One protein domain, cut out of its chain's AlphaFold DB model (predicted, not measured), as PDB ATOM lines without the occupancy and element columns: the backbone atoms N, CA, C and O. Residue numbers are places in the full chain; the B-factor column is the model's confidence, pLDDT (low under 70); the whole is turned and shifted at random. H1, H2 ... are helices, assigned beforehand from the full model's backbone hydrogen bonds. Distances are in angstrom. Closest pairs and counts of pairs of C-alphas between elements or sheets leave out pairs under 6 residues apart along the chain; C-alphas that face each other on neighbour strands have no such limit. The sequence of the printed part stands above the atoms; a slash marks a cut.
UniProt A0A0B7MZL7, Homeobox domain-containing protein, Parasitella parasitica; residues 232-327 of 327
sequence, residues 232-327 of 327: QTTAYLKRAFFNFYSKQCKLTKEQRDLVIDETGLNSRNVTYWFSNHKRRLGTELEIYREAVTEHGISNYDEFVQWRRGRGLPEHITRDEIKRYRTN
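What this domain is: This is residues 232 to 327 of the 327 residues of the protein "Homeobox domain-containing protein" of Parasitella parasitica (UniProt A0A0B7MZL7). H1 is the middle, with H2 beside it as a hairpin and H4 and H5 packing on its other side. H3 spans from H2 towards H4, on which H6 packs. The printed part has 96 residues, 72 of them in six named helices, H1 to H6 in order along the chain, with no named strand; its class is all helix, and it is compact, with a radius of gyration of the C-alphas of 13.8 A and spans of 37 by 25 by 22 A.

Where its parts are: H1, residues 232 to 247, begins at C-alpha (-9.950, -42.413, -29.939) and measures 23.5 A. H2 is 253 to 263, H3 267 to 280, H4 282 to 295, H5 300 to 309; H6, 318 to 324, ends at C-alpha (7.175, -62.445, -17.340).

How they stand to each other: H1 and H2 touch, C-alphas 233 and 263 closest at 6.0 A, at a shallow tilt of 21 degrees, opposite ways. H1 touches H4 with residues 242 to 246 alone, C-alphas 246 and 289 closest at 5.6 A. H2 and H3 are about perpendicular, 79 degrees. In H1, 11 of 12 O i to N i+4 pairs are within hydrogen-bond range; in H2 to H6, every pair.

The domain as a whole: The printed part has no cut, no long link and no residue under pLDDT 70.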
ATOM      1  N   GLN A 232     -10.999 -42.845 -29.020       96.88
ATOM      2  CA  GLN A 232      -9.950 -42.413 -29.939       96.88
ATOM      3  C   GLN A 232      -8.771 -41.803 -29.173       96.88
ATOM      4  O   GLN A 232      -7.644 -42.274 -29.327       96.88
ATOM      5  N   THR A 233      -9.021 -40.859 -28.263       97.31
ATOM      6  CA  THR A 233      -7.981 -40.285 -27.394       97.31
ATOM      7  C   THR A 233      -7.320 -41.349 -26.532       97.31
ATOM      8  O   THR A 233      -6.099 -41.376 -26.411       97.31
ATOM      9  N   THR A 234      -8.087 -42.276 -25.949       96.38
ATOM     10  CA  THR A 234      -7.512 -43.355 -25.128       96.38
ATOM     11  C   THR A 234      -6.602 -44.268 -25.952       96.38
ATOM     12  O   THR A 234      -5.523 -44.637 -25.485       96.38
ATOM     13  N   ALA A 235      -7.012 -44.621 -27.172       96.25
ATOM     14  CA  ALA A 235      -6.205 -45.422 -28.087       96.25
ATOM     15  C   ALA A 235      -4.922 -44.683 -28.492       96.25
ATOM     16  O   ALA A 235      -3.835 -45.259 -28.415       96.25
ATOM     17  N   TYR A 236      -5.029 -43.393 -28.828       98.12
ATOM     18  CA  TYR A 236      -3.878 -42.556 -29.152       98.12
ATOM     19  C   TYR A 236      -2.900 -42.443 -27.978       98.12
ATOM     20  O   TYR A 236      -1.714 -42.718 -28.145       98.12
ATOM     21  N   LEU A 237      -3.385 -42.115 -26.774       97.94
ATOM     22  CA  LEU A 237      -2.553 -42.009 -25.571       97.94
ATOM     23  C   LEU A 237      -1.831 -43.322 -25.268       97.94
ATOM     24  O   LEU A 237      -0.659 -43.310 -24.896       97.94
ATOM     25  N   LYS A 238      -2.501 -44.464 -25.468       97.19
ATOM     26  CA  LYS A 238      -1.885 -45.786 -25.319       97.19
ATOM     27  C   LYS A 238      -0.767 -46.001 -26.338       97.19
ATOM     28  O   LYS A 238       0.331 -46.379 -25.940       97.19
ATOM     29  N   ARG A 239      -1.015 -45.720 -27.620       97.88
ATOM     30  CA  ARG A 239      -0.002 -45.814 -28.682       97.88
ATOM     31  C   ARG A 239       1.207 -44.920 -28.389       97.88
ATOM     32  O   ARG A 239       2.341 -45.392 -28.395       97.88
ATOM     33  N   ALA A 240       0.958 -43.651 -28.066       98.00
ATOM     34  CA  ALA A 240       1.985 -42.677 -27.713       98.00
ATOM     35  C   ALA A 240       2.791 -43.118 -26.481       98.00
ATOM     36  O   ALA A 240       4.014 -43.009 -26.468       98.00
ATOM     37  N   PHE A 241       2.130 -43.685 -25.469       98.31
ATOM     38  CA  PHE A 241       2.791 -44.217 -24.279       98.31
ATOM     39  C   PHE A 241       3.825 -45.283 -24.605       98.31
ATOM     40  O   PHE A 241       4.976 -45.115 -24.215       98.31
ATOM     41  N   PHE A 242       3.453 -46.334 -25.336       98.19
ATOM     42  CA  PHE A 242       4.405 -47.389 -25.690       98.19
ATOM     43  C   PHE A 242       5.527 -46.867 -26.592       98.19
ATOM     44  O   PHE A 242       6.687 -47.183 -26.343       98.19
ATOM     45  N   ASN A 243       5.214 -46.008 -27.566       97.69
ATOM     46  CA  ASN A 243       6.210 -45.438 -28.478       97.69
ATOM     47  C   ASN A 243       7.235 -44.540 -27.770       97.69
ATOM     48  O   ASN A 243       8.425 -44.599 -28.073       97.69
ATOM     49  N   PHE A 244       6.792 -43.694 -26.836       97.50
ATOM     50  CA  PHE A 244       7.698 -42.811 -26.101       97.50
ATOM     51  C   PHE A 244       8.457 -43.573 -25.024       97.50
ATOM     52  O   PHE A 244       9.663 -43.396 -24.888       97.50
ATOM     53  N   TYR A 245       7.772 -44.421 -24.256       97.19
ATOM     54  CA  TYR A 245       8.387 -45.102 -23.125       97.19
ATOM     55  C   TYR A 245       9.190 -46.344 -23.506       97.19
ATOM     56  O   TYR A 245       9.895 -46.870 -22.650       97.19
ATOM     57  N   SER A 246       9.150 -46.836 -24.746       96.19
ATOM     58  CA  SER A 246      10.112 -47.864 -25.164       96.19
ATOM     59  C   SER A 246      11.530 -47.323 -25.245       96.19
ATOM     60  O   SER A 246      12.447 -48.014 -24.821       96.19
ATOM     61  N   LYS A 247      11.693 -46.080 -25.709       94.69
ATOM     62  CA  LYS A 247      13.003 -45.452 -25.941       94.69
ATOM     63  C   LYS A 247      13.574 -44.749 -24.710       94.69
ATOM     64  O   LYS A 247      14.780 -44.627 -24.568       94.69
ATOM     65  N   GLN A 248      12.718 -44.262 -23.817       94.19
ATOM     66  CA  GLN A 248      13.127 -43.398 -22.702       94.19
ATOM     67  C   GLN A 248      12.223 -43.587 -21.479       94.19
ATOM     68  O   GLN A 248      11.113 -44.110 -21.548       94.19
ATOM     69  N   CYS A 249      12.691 -43.140 -20.317       94.31
ATOM     70  CA  CYS A 249      12.018 -43.380 -19.037       94.31
ATOM     71  C   CYS A 249      11.064 -42.255 -18.591       94.31
ATOM     72  O   CYS A 249      10.394 -42.392 -17.551       94.31
ATOM     73  N   LYS A 250      11.019 -41.130 -19.313       95.94
ATOM     74  CA  LYS A 250      10.260 -39.919 -18.960       95.94
ATOM     75  C   LYS A 250       9.677 -39.264 -20.218       95.94
ATOM     76  O   LYS A 250      10.267 -39.364 -21.282       95.94
ATOM     77  N   LEU A 251       8.531 -38.600 -20.068       97.06
ATOM     78  CA  LEU A 251       7.888 -37.823 -21.130       97.06
ATOM     79  C   LEU A 251       8.530 -36.431 -21.215       97.06
ATOM     80  O   LEU A 251       8.494 -35.692 -20.223       97.06
ATOM     81  N   THR A 252       9.095 -36.077 -22.369       97.94
ATOM     82  CA  THR A 252       9.711 -34.758 -22.590       97.94
ATOM     83  C   THR A 252       8.652 -33.663 -22.749       97.94
ATOM     84  O   THR A 252       7.452 -33.942 -22.824       97.94
ATOM     85  N   LYS A 253       9.082 -32.393 -22.752       98.06
ATOM     86  CA  LYS A 253       8.182 -31.256 -22.986       98.06
ATOM     87  C   LYS A 253       7.583 -31.321 -24.395       98.06
ATOM     88  O   LYS A 253       6.369 -31.343 -24.514       98.06
ATOM     89  N   GLU A 254       8.420 -31.480 -25.415       98.19
ATOM     90  CA  GLU A 254       7.995 -31.554 -26.820       98.19
ATOM     91  C   GLU A 254       7.002 -32.687 -27.072       98.19
ATOM     92  O   GLU A 254       5.964 -32.487 -27.685       98.19
ATOM     93  N   GLN A 255       7.255 -33.878 -26.527       98.25
ATOM     94  CA  GLN A 255       6.325 -35.002 -26.668       98.25
ATOM     95  C   GLN A 255       5.002 -34.759 -25.960       98.25
ATOM     96  O   GLN A 255       3.962 -35.242 -26.401       98.25
ATOM     97  N   ARG A 256       5.035 -34.049 -24.831       98.44
ATOM     98  CA  ARG A 256       3.812 -33.648 -24.151       98.44
ATOM     99  C   ARG A 256       3.037 -32.660 -25.009       98.44
ATOM    100  O   ARG A 256       1.834 -32.842 -25.127       98.44
ATOM    101  N   ASP A 257       3.715 -31.683 -25.601       98.50
ATOM    102  CA  ASP A 257       3.110 -30.681 -26.477       98.50
ATOM    103  C   ASP A 257       2.498 -31.355 -27.721       98.50
ATOM    104  O   ASP A 257       1.316 -31.164 -27.977       98.50
ATOM    105  N   LEU A 258       3.194 -32.310 -28.355       98.50
ATOM    106  CA  LEU A 258       2.639 -33.133 -29.445       98.50
ATOM    107  C   LEU A 258       1.353 -33.880 -29.046       98.50
ATOM    108  O   LEU A 258       0.401 -33.962 -29.818       98.50
ATOM    109  N   VAL A 259       1.308 -34.442 -27.834       98.44
ATOM    110  CA  VAL A 259       0.098 -35.118 -27.339       98.44
ATOM    111  C   VAL A 259      -1.023 -34.117 -27.058       98.44
ATOM    112  O   VAL A 259      -2.190 -34.448 -27.269       98.44
ATOM    113  N   ILE A 260      -0.701 -32.923 -26.555       98.38
ATOM    114  CA  ILE A 260      -1.676 -31.851 -26.312       98.38
ATOM    115  C   ILE A 260      -2.293 -31.409 -27.638       98.38
ATOM    116  O   ILE A 260      -3.517 -31.335 -27.716       98.38
ATOM    117  N   ASP A 261      -1.474 -31.188 -28.662       98.50
ATOM    118  CA  ASP A 261      -1.922 -30.731 -29.978       98.50
ATOM    119  C   ASP A 261      -2.858 -31.750 -30.638       98.50
ATOM    120  O   ASP A 261      -3.915 -31.383 -31.146       98.50
ATOM    121  N   GLU A 262      -2.531 -33.043 -30.549       98.12
ATOM    122  CA  GLU A 262      -3.353 -34.097 -31.152       98.12
ATOM    123  C   GLU A 262      -4.653 -34.365 -30.372       98.12
ATOM    124  O   GLU A 262      -5.699 -34.644 -30.955       98.12
ATOM    125  N   THR A 263      -4.604 -34.330 -29.036       97.81
ATOM    126  CA  THR A 263      -5.743 -34.755 -28.194       97.81
ATOM    127  C   THR A 263      -6.593 -33.603 -27.664       97.81
ATOM    128  O   THR A 263      -7.670 -33.836 -27.113       97.81
ATOM    129  N   GLY A 264      -6.104 -32.364 -27.740       97.81
ATOM    130  CA  GLY A 264      -6.709 -31.194 -27.099       97.81
ATOM    131  C   GLY A 264      -6.723 -31.253 -25.564       97.81
ATOM    132  O   GLY A 264      -7.396 -30.450 -24.911       97.81
ATOM    133  N   LEU A 265      -6.027 -32.215 -24.948       97.31
ATOM    134  CA  LEU A 265      -5.991 -32.352 -23.496       97.31
ATOM    135  C   LEU A 265      -5.058 -31.325 -22.864       97.31
ATOM    136  O   LEU A 265      -3.958 -31.079 -23.335       97.31
ATOM    137  N   ASN A 266      -5.442 -30.801 -21.700       97.75
ATOM    138  CA  ASN A 266      -4.552 -29.937 -20.930       97.75
ATOM    139  C   ASN A 266      -3.286 -30.705 -20.481       97.75
ATOM    140  O   ASN A 266      -3.364 -31.858 -20.045       97.75
ATOM    141  N   SER A 267      -2.134 -30.032 -20.486       98.25
ATOM    142  CA  SER A 267      -0.809 -30.541 -20.097       98.25
ATOM    143  C   SER A 267      -0.801 -31.339 -18.784       98.25
ATOM    144  O   SER A 267      -0.161 -32.393 -18.667       98.25
ATOM    145  N   ARG A 268      -1.580 -30.891 -17.787       97.31
ATOM    146  CA  ARG A 268      -1.735 -31.593 -16.500       97.31
ATOM    147  C   ARG A 268      -2.397 -32.964 -16.655       97.31
ATOM    148  O   ARG A 268      -1.945 -33.928 -16.039       97.31
ATOM    149  N   ASN A 269      -3.438 -33.061 -17.481       97.19
ATOM    150  CA  ASN A 269      -4.164 -34.306 -17.724       97.19
ATOM    151  C   ASN A 269      -3.282 -35.320 -18.450       97.19
ATOM    152  O   ASN A 269      -3.243 -36.479 -18.039       97.19
ATOM    153  N   VAL A 270      -2.515 -34.869 -19.447       98.06
ATOM    154  CA  VAL A 270      -1.519 -35.698 -20.143       98.06
ATOM    155  C   VAL A 270      -0.496 -36.236 -19.142       98.06
ATOM    156  O   VAL A 270      -0.324 -37.447 -19.007       98.06
ATOM    157  N   THR A 271       0.110 -35.361 -18.336       97.88
ATOM    158  CA  THR A 271       1.106 -35.759 -17.326       97.88
ATOM    159  C   THR A 271       0.550 -36.785 -16.333       97.88
ATOM    160  O   THR A 271       1.204 -37.786 -16.022       97.88
ATOM    161  N   TYR A 272      -0.673 -36.577 -15.842       97.19
ATOM    162  CA  TYR A 272      -1.335 -37.513 -14.934       97.19
ATOM    163  C   TYR A 272      -1.654 -38.849 -15.590       97.19
ATOM    164  O   TYR A 272      -1.440 -39.895 -14.970       97.19
ATOM    165  N   TRP A 273      -2.121 -38.826 -16.835       97.44
ATOM    166  CA  TRP A 273      -2.406 -40.035 -17.586       97.44
ATOM    167  C   TRP A 273      -1.139 -40.877 -17.748       97.44
ATOM    168  O   TRP A 273      -1.134 -42.041 -17.342       97.44
ATOM    169  N   PHE A 274      -0.043 -40.279 -18.220       97.94
ATOM    170  CA  PHE A 274       1.232 -40.971 -18.430       97.94
ATOM    171  C   PHE A 274       1.854 -41.465 -17.117       97.94
ATOM    172  O   PHE A 274       2.285 -42.614 -17.039       97.94
ATOM    173  N   SER A 275       1.833 -40.663 -16.046       97.00
ATOM    174  CA  SER A 275       2.328 -41.084 -14.722       97.00
ATOM    175  C   SER A 275       1.551 -42.276 -14.151       97.00
ATOM    176  O   SER A 275       2.130 -43.187 -13.551       97.00
ATOM    177  N   ASN A 276       0.228 -42.294 -14.326       96.94
ATOM    178  CA  ASN A 276      -0.602 -43.408 -13.882       96.94
ATOM    179  C   ASN A 276      -0.367 -44.671 -14.726       96.94
ATOM    180  O   ASN A 276      -0.239 -45.756 -14.159       96.94
ATOM    181  N   HIS A 277      -0.268 -44.545 -16.051       96.94
ATOM    182  CA  HIS A 277      -0.040 -45.690 -16.938       96.94
ATOM    183  C   HIS A 277       1.371 -46.256 -16.807       96.94
ATOM    184  O   HIS A 277       1.509 -47.473 -16.778       96.94
ATOM    185  N   LYS A 278       2.387 -45.423 -16.551       96.50
ATOM    186  CA  LYS A 278       3.737 -45.888 -16.197       96.50
ATOM    187  C   LYS A 278       3.722 -46.846 -15.002       96.50
ATOM    188  O   LYS A 278       4.393 -47.868 -15.020       96.50
ATOM    189  N   ARG A 279       2.932 -46.536 -13.967       96.38
ATOM    190  CA  ARG A 279       2.806 -47.384 -12.767       96.38
ATOM    191  C   ARG A 279       2.025 -48.670 -13.022       96.38
ATOM    192  O   ARG A 279       2.339 -49.696 -12.432       96.38
ATOM    193  N   ARG A 280       0.981 -48.615 -13.852       95.56
ATOM    194  CA  ARG A 280       0.079 -49.757 -14.087       95.56
ATOM    195  C   ARG A 280       0.604 -50.729 -15.136       95.56
ATOM    196  O   ARG A 280       0.427 -51.929 -14.974       95.56
ATOM    197  N   LEU A 281       1.241 -50.205 -16.178       95.94
ATOM    198  CA  LEU A 281       1.653 -50.941 -17.369       95.94
ATOM    199  C   LEU A 281       3.169 -51.177 -17.416       95.94
ATOM    200  O   LEU A 281       3.701 -51.430 -18.486       95.94
ATOM    201  N   GLY A 282       3.879 -51.090 -16.283       94.94
ATOM    202  CA  GLY A 282       5.338 -51.270 -16.247       94.94
ATOM    203  C   GLY A 282       5.783 -52.604 -16.856       94.94
ATOM    204  O   GLY A 282       6.586 -52.621 -17.776       94.94
ATOM    205  N   THR A 283       5.157 -53.706 -16.438       96.62
ATOM    206  CA  THR A 283       5.461 -55.039 -16.986       96.62
ATOM    207  C   THR A 283       5.026 -55.196 -18.448       96.62
ATOM    208  O   THR A 283       5.690 -55.867 -19.226       96.62
ATOM    209  N   GLU A 284       3.917 -54.572 -18.854       97.25
ATOM    210  CA  GLU A 284       3.495 -54.583 -20.264       97.25
ATOM    211  C   GLU A 284       4.499 -53.844 -21.154       97.25
ATOM    212  O   GLU A 284       4.772 -54.266 -22.274       97.25
ATOM    213  N   LEU A 285       5.062 -52.745 -20.649       97.19
ATOM    214  CA  LEU A 285       6.093 -51.980 -21.332       97.19
ATOM    215  C   LEU A 285       7.401 -52.771 -21.455       97.19
ATOM    216  O   LEU A 285       8.057 -52.671 -22.486       97.19
ATOM    217  N   GLU A 286       7.771 -53.554 -20.443       96.88
ATOM    218  CA  GLU A 286       8.941 -54.441 -20.488       96.88
ATOM    219  C   GLU A 286       8.795 -55.506 -21.582       96.88
ATOM    220  O   GLU A 286       9.659 -55.596 -22.449       96.88
ATOM    221  N   ILE A 287       7.652 -56.203 -21.627       97.00
ATOM    222  CA  ILE A 287       7.339 -57.180 -22.689       97.00
ATOM    223  C   ILE A 287       7.362 -56.514 -24.074       97.00
ATOM    224  O   ILE A 287       7.845 -57.086 -25.049       97.00
ATOM    225  N   TYR A 288       6.831 -55.292 -24.183       97.69
ATOM    226  CA  TYR A 288       6.875 -54.537 -25.434       97.69
ATOM    227  C   TYR A 288       8.315 -54.211 -25.857       97.69
ATOM    228  O   TYR A 288       8.651 -54.385 -27.023       97.69
ATOM    229  N   ARG A 289       9.172 -53.763 -24.929       97.25
ATOM    230  CA  ARG A 289      10.586 -53.462 -25.208       97.25
ATOM    231  C   ARG A 289      11.357 -54.706 -25.644       97.25
ATOM    232  O   ARG A 289      12.112 -54.622 -26.602       97.25
ATOM    233  N   GLU A 290      11.132 -55.843 -24.990       96.75
ATOM    234  CA  GLU A 290      11.716 -57.127 -25.395       96.75
ATOM    235  C   GLU A 290      11.314 -57.477 -26.834       96.75
ATOM    236  O   GLU A 290      12.179 -57.698 -27.677       96.75
ATOM    237  N   ALA A 291      10.021 -57.392 -27.166       96.56
ATOM    238  CA  ALA A 291       9.543 -57.651 -28.525       96.56
ATOM    239  C   ALA A 291      10.128 -56.677 -29.569       96.56
ATOM    240  O   ALA A 291      10.408 -57.080 -30.698       96.56
ATOM    241  N   VAL A 292      10.322 -55.403 -29.209       97.06
ATOM    242  CA  VAL A 292      10.986 -54.403 -30.062       97.06
ATOM    243  C   VAL A 292      12.430 -54.806 -30.354       97.06
ATOM    244  O   VAL A 292      12.833 -54.790 -31.515       97.06
ATOM    245  N   THR A 293      13.180 -55.223 -29.334       96.94
ATOM    246  CA  THR A 293      14.580 -55.645 -29.473       96.94
ATOM    247  C   THR A 293      14.714 -56.957 -30.248       96.94
ATOM    248  O   THR A 293      15.556 -57.060 -31.135       96.94
ATOM    249  N   GLU A 294      13.876 -57.954 -29.962       97.06
ATOM    250  CA  GLU A 294      13.963 -59.283 -30.584       97.06
ATOM    251  C   GLU A 294      13.482 -59.318 -32.038       97.06
ATOM    252  O   GLU A 294      13.919 -60.161 -32.826       97.06
ATOM    253  N   HIS A 295      12.522 -58.463 -32.396       97.12
ATOM    254  CA  HIS A 295      11.833 -58.539 -33.687       97.12
ATOM    255  C   HIS A 295      11.963 -57.278 -34.539       97.12
ATOM    256  O   HIS A 295      11.377 -57.230 -35.619       97.12
ATOM    257  N   GLY A 296      12.721 -56.277 -34.086       96.12
ATOM    258  CA  GLY A 296      12.943 -55.038 -34.834       96.12
ATOM    259  C   GLY A 296      11.662 -54.226 -35.047       96.12
ATOM    260  O   GLY A 296      11.498 -53.585 -36.082       96.12
ATOM    261  N   ILE A 297      10.727 -54.285 -34.094       97.25
ATOM    262  CA  ILE A 297       9.444 -53.581 -34.189       97.25
ATOM    263  C   ILE A 297       9.666 -52.090 -33.913       97.25
ATOM    264  O   ILE A 297      10.181 -51.722 -32.862       97.25
ATOM    265  N   SER A 298       9.251 -51.211 -34.823       96.06
ATOM    266  CA  SER A 298       9.541 -49.775 -34.713       96.06
ATOM    267  C   SER A 298       8.488 -49.003 -33.915       96.06
ATOM    268  O   SER A 298       8.802 -48.006 -33.258       96.06
ATOM    269  N   ASN A 299       7.227 -49.436 -33.973       97.06
ATOM    270  CA  ASN A 299       6.100 -48.737 -33.356       97.06
ATOM    271  C   ASN A 299       5.043 -49.697 -32.777       97.06
ATOM    272  O   ASN A 299       5.012 -50.894 -33.055       97.06
ATOM    273  N   TYR A 300       4.147 -49.150 -31.955       97.38
ATOM    274  CA  TYR A 300       3.114 -49.936 -31.283       97.38
ATOM    275  C   TYR A 300       2.099 -50.558 -32.254       97.38
ATOM    276  O   TYR A 300       1.592 -51.647 -31.991       97.38
ATOM    277  N   ASP A 301       1.818 -49.906 -33.381       97.25
ATOM    278  CA  ASP A 301       0.868 -50.426 -34.369       97.25
ATOM    279  C   ASP A 301       1.442 -51.688 -35.052       97.25
ATOM    280  O   ASP A 301       0.742 -52.694 -35.185       97.25
ATOM    281  N   GLU A 302       2.739 -51.695 -35.375       97.75
ATOM    282  CA  GLU A 302       3.489 -52.868 -35.842       97.75
ATOM    283  C   GLU A 302       3.526 -53.981 -34.793       97.75
ATOM    284  O   GLU A 302       3.363 -55.149 -35.133       97.75
ATOM    285  N   PHE A 303       3.662 -53.645 -33.508       97.88
ATOM    286  CA  PHE A 303       3.593 -54.642 -32.437       97.88
ATOM    287  C   PHE A 303       2.229 -55.325 -32.365       97.88
ATOM    288  O   PHE A 303       2.153 -56.548 -32.229       97.88
ATOM    289  N   VAL A 304       1.142 -54.563 -32.495       97.38
ATOM    290  CA  VAL A 304      -0.210 -55.133 -32.537       97.38
ATOM    291  C   VAL A 304      -0.372 -56.050 -33.753       97.38
ATOM    292  O   VAL A 304      -0.925 -57.146 -33.623       97.38
ATOM    293  N   GLN A 305       0.154 -55.659 -34.919       97.81
ATOM    294  CA  GLN A 305       0.143 -56.501 -36.120       97.81
ATOM    295  C   GLN A 305       0.976 -57.776 -35.947       97.81
ATOM    296  O   GLN A 305       0.502 -58.863 -36.277       97.81
ATOM    297  N   TRP A 306       2.174 -57.669 -35.372       97.62
ATOM    298  CA  TRP A 306       3.047 -58.803 -35.073       97.62
ATOM    299  C   TRP A 306       2.367 -59.802 -34.126       97.62
ATOM    300  O   TRP A 306       2.373 -61.008 -34.388       97.62
ATOM    301  N   ARG A 307       1.676 -59.320 -33.080       97.56
ATOM    302  CA  ARG A 307       0.880 -60.177 -32.184       97.56
ATOM    303  C   ARG A 307      -0.246 -60.880 -32.930       97.56
ATOM    304  O   ARG A 307      -0.404 -62.094 -32.790       97.56
ATOM    305  N   ARG A 308      -0.985 -60.142 -33.764       97.88
ATOM    306  CA  ARG A 308      -2.065 -60.700 -34.588       97.88
ATOM    307  C   ARG A 308      -1.543 -61.789 -35.531       97.88
ATOM    308  O   ARG A 308      -2.172 -62.838 -35.636       97.88
ATOM    309  N   GLY A 309      -0.378 -61.585 -36.150       97.81
ATOM    310  CA  GLY A 309       0.277 -62.570 -37.019       97.81
ATOM    311  C   GLY A 309       0.648 -63.877 -36.307       97.81
ATOM    312  O   GLY A 309       0.647 -64.934 -36.928       97.81
ATOM    313  N   ARG A 310       0.889 -63.830 -34.990       97.12
ATOM    314  CA  ARG A 310       1.148 -65.012 -34.147       97.12
ATOM    315  C   ARG A 310      -0.109 -65.626 -33.521       97.12
ATOM    316  O   ARG A 310       0.003 -66.553 -32.725       97.12
ATOM    317  N   GLY A 311      -1.297 -65.104 -33.831       97.12
ATOM    318  CA  GLY A 311      -2.546 -65.528 -33.192       97.12
ATOM    319  C   GLY A 311      -2.647 -65.135 -31.714       97.12
ATOM    320  O   GLY A 311      -3.444 -65.715 -30.977       97.12
ATOM    321  N   LEU A 312      -1.842 -64.166 -31.262       96.56
ATOM    322  CA  LEU A 312      -1.913 -63.630 -29.907       96.56
ATOM    323  C   LEU A 312      -2.974 -62.518 -29.823       96.56
ATOM    324  O   LEU A 312      -3.193 -61.797 -30.801       96.56
ATOM    325  N   PRO A 313      -3.614 -62.320 -28.654       96.75
ATOM    326  CA  PRO A 313      -4.510 -61.188 -28.441       96.75
ATOM    327  C   PRO A 313      -3.795 -59.850 -28.660       96.75
ATOM    328  O   PRO A 313      -2.629 -59.705 -28.296       96.75
ATOM    329  N   GLU A 314      -4.506 -58.852 -29.194       95.00
ATOM    330  CA  GLU A 314      -3.944 -57.522 -29.503       95.00
ATOM    331  C   GLU A 314      -3.349 -56.815 -28.278       95.00
ATOM    332  O   GLU A 314      -2.389 -56.055 -28.383       95.00
ATOM    333  N   HIS A 315      -3.912 -57.072 -27.098       94.44
ATOM    334  CA  HIS A 315      -3.391 -56.580 -25.834       94.44
ATOM    335  C   HIS A 315      -2.582 -57.666 -25.126       94.44
ATOM    336  O   HIS A 315      -2.872 -58.859 -25.236       94.44
ATOM    337  N   ILE A 316      -1.582 -57.231 -24.361       95.81
ATOM    338  CA  ILE A 316      -0.810 -58.116 -23.497       95.81
ATOM    339  C   ILE A 316      -1.752 -58.649 -22.415       95.81
ATOM    340  O   ILE A 316      -2.437 -57.900 -21.716       95.81
ATOM    341  N   THR A 317      -1.833 -59.966 -22.321       96.50
ATOM    342  CA  THR A 317      -2.740 -60.657 -21.412       96.50
ATOM    343  C   THR A 317      -2.165 -60.715 -20.004       96.50
ATOM    344  O   THR A 317      -0.953 -60.730 -19.781       96.50
ATOM    345  N   ARG A 318      -3.049 -60.825 -19.009       95.12
ATOM    346  CA  ARG A 318      -2.636 -60.928 -17.603       95.12
ATOM    347  C   ARG A 318      -1.743 -62.143 -17.333       95.12
ATOM    348  O   ARG A 318      -0.911 -62.087 -16.432       95.12
ATOM    349  N   ASP A 319      -1.912 -63.230 -18.079       96.56
ATOM    350  CA  ASP A 319      -1.116 -64.443 -17.893       96.56
ATOM    351  C   ASP A 319       0.280 -64.329 -18.516       96.56
ATOM    352  O   ASP A 319       1.232 -64.869 -17.960       96.56
ATOM    353  N   GLU A 320       0.448 -63.564 -19.599       94.88
ATOM    354  CA  GLU A 320       1.779 -63.152 -20.075       94.88
ATOM    355  C   GLU A 320       2.491 -62.290 -19.026       94.88
ATOM    356  O   GLU A 320       3.615 -62.606 -18.651       94.88
ATOM    357  N   ILE A 321       1.804 -61.293 -18.454       96.38
ATOM    358  CA  ILE A 321       2.357 -60.436 -17.387       96.38
ATOM    359  C   ILE A 321       2.817 -61.264 -16.177       96.38
ATOM    360  O   ILE A 321       3.867 -60.994 -15.599       96.38
ATOM    361  N   LYS A 322       2.041 -62.277 -15.765       96.44
ATOM    362  CA  LYS A 322       2.428 -63.167 -14.656       96.44
ATOM    363  C   LYS A 322       3.657 -64.007 -14.995       96.44
ATOM    364  O   LYS A 322       4.533 -64.139 -14.146       96.44
ATOM    365  N   ARG A 323       3.706 -64.581 -16.204       95.19
ATOM    366  CA  ARG A 323       4.839 -65.397 -16.661       95.19
ATOM    367  C   ARG A 323       6.116 -64.568 -16.701       95.19
ATOM    368  O   ARG A 323       7.107 -64.989 -16.123       95.19
ATOM    369  N   TYR A 324       6.040 -63.360 -17.256       94.75
ATOM    370  CA  TYR A 324       7.175 -62.445 -17.340       94.75
ATOM    371  C   TYR A 324       7.738 -62.068 -15.963       94.75
ATOM    372  O   TYR A 324       8.940 -62.058 -15.782       94.75
ATOM    373  N   ARG A 325       6.886 -61.840 -14.951       92.50
ATOM    374  CA  ARG A 325       7.340 -61.541 -13.574       92.50
ATOM    375  C   ARG A 325       7.985 -62.709 -12.828       92.50
ATOM    376  O   ARG A 325       8.506 -62.496 -11.738       92.50
ATOM    377  N   THR A 326       7.795 -63.933 -13.313       93.50
ATOM    378  CA  THR A 326       8.288 -65.144 -12.639       93.50
ATOM    379  C   THR A 326       9.681 -65.531 -13.133       93.50
ATOM    380  O   THR A 326      10.402 -66.212 -12.406       93.50
ATOM    381  N   ASN A 327      10.031 -65.094 -14.343       81.19
ATOM    382  CA  ASN A 327      11.366 -65.211 -14.918       81.19
ATOM    383  C   ASN A 327      12.270 -64.091 -14.393       81.19
ATOM    384  O   ASN A 327      13.475 -64.370 -14.223       81.19
TER     385      ASN A 327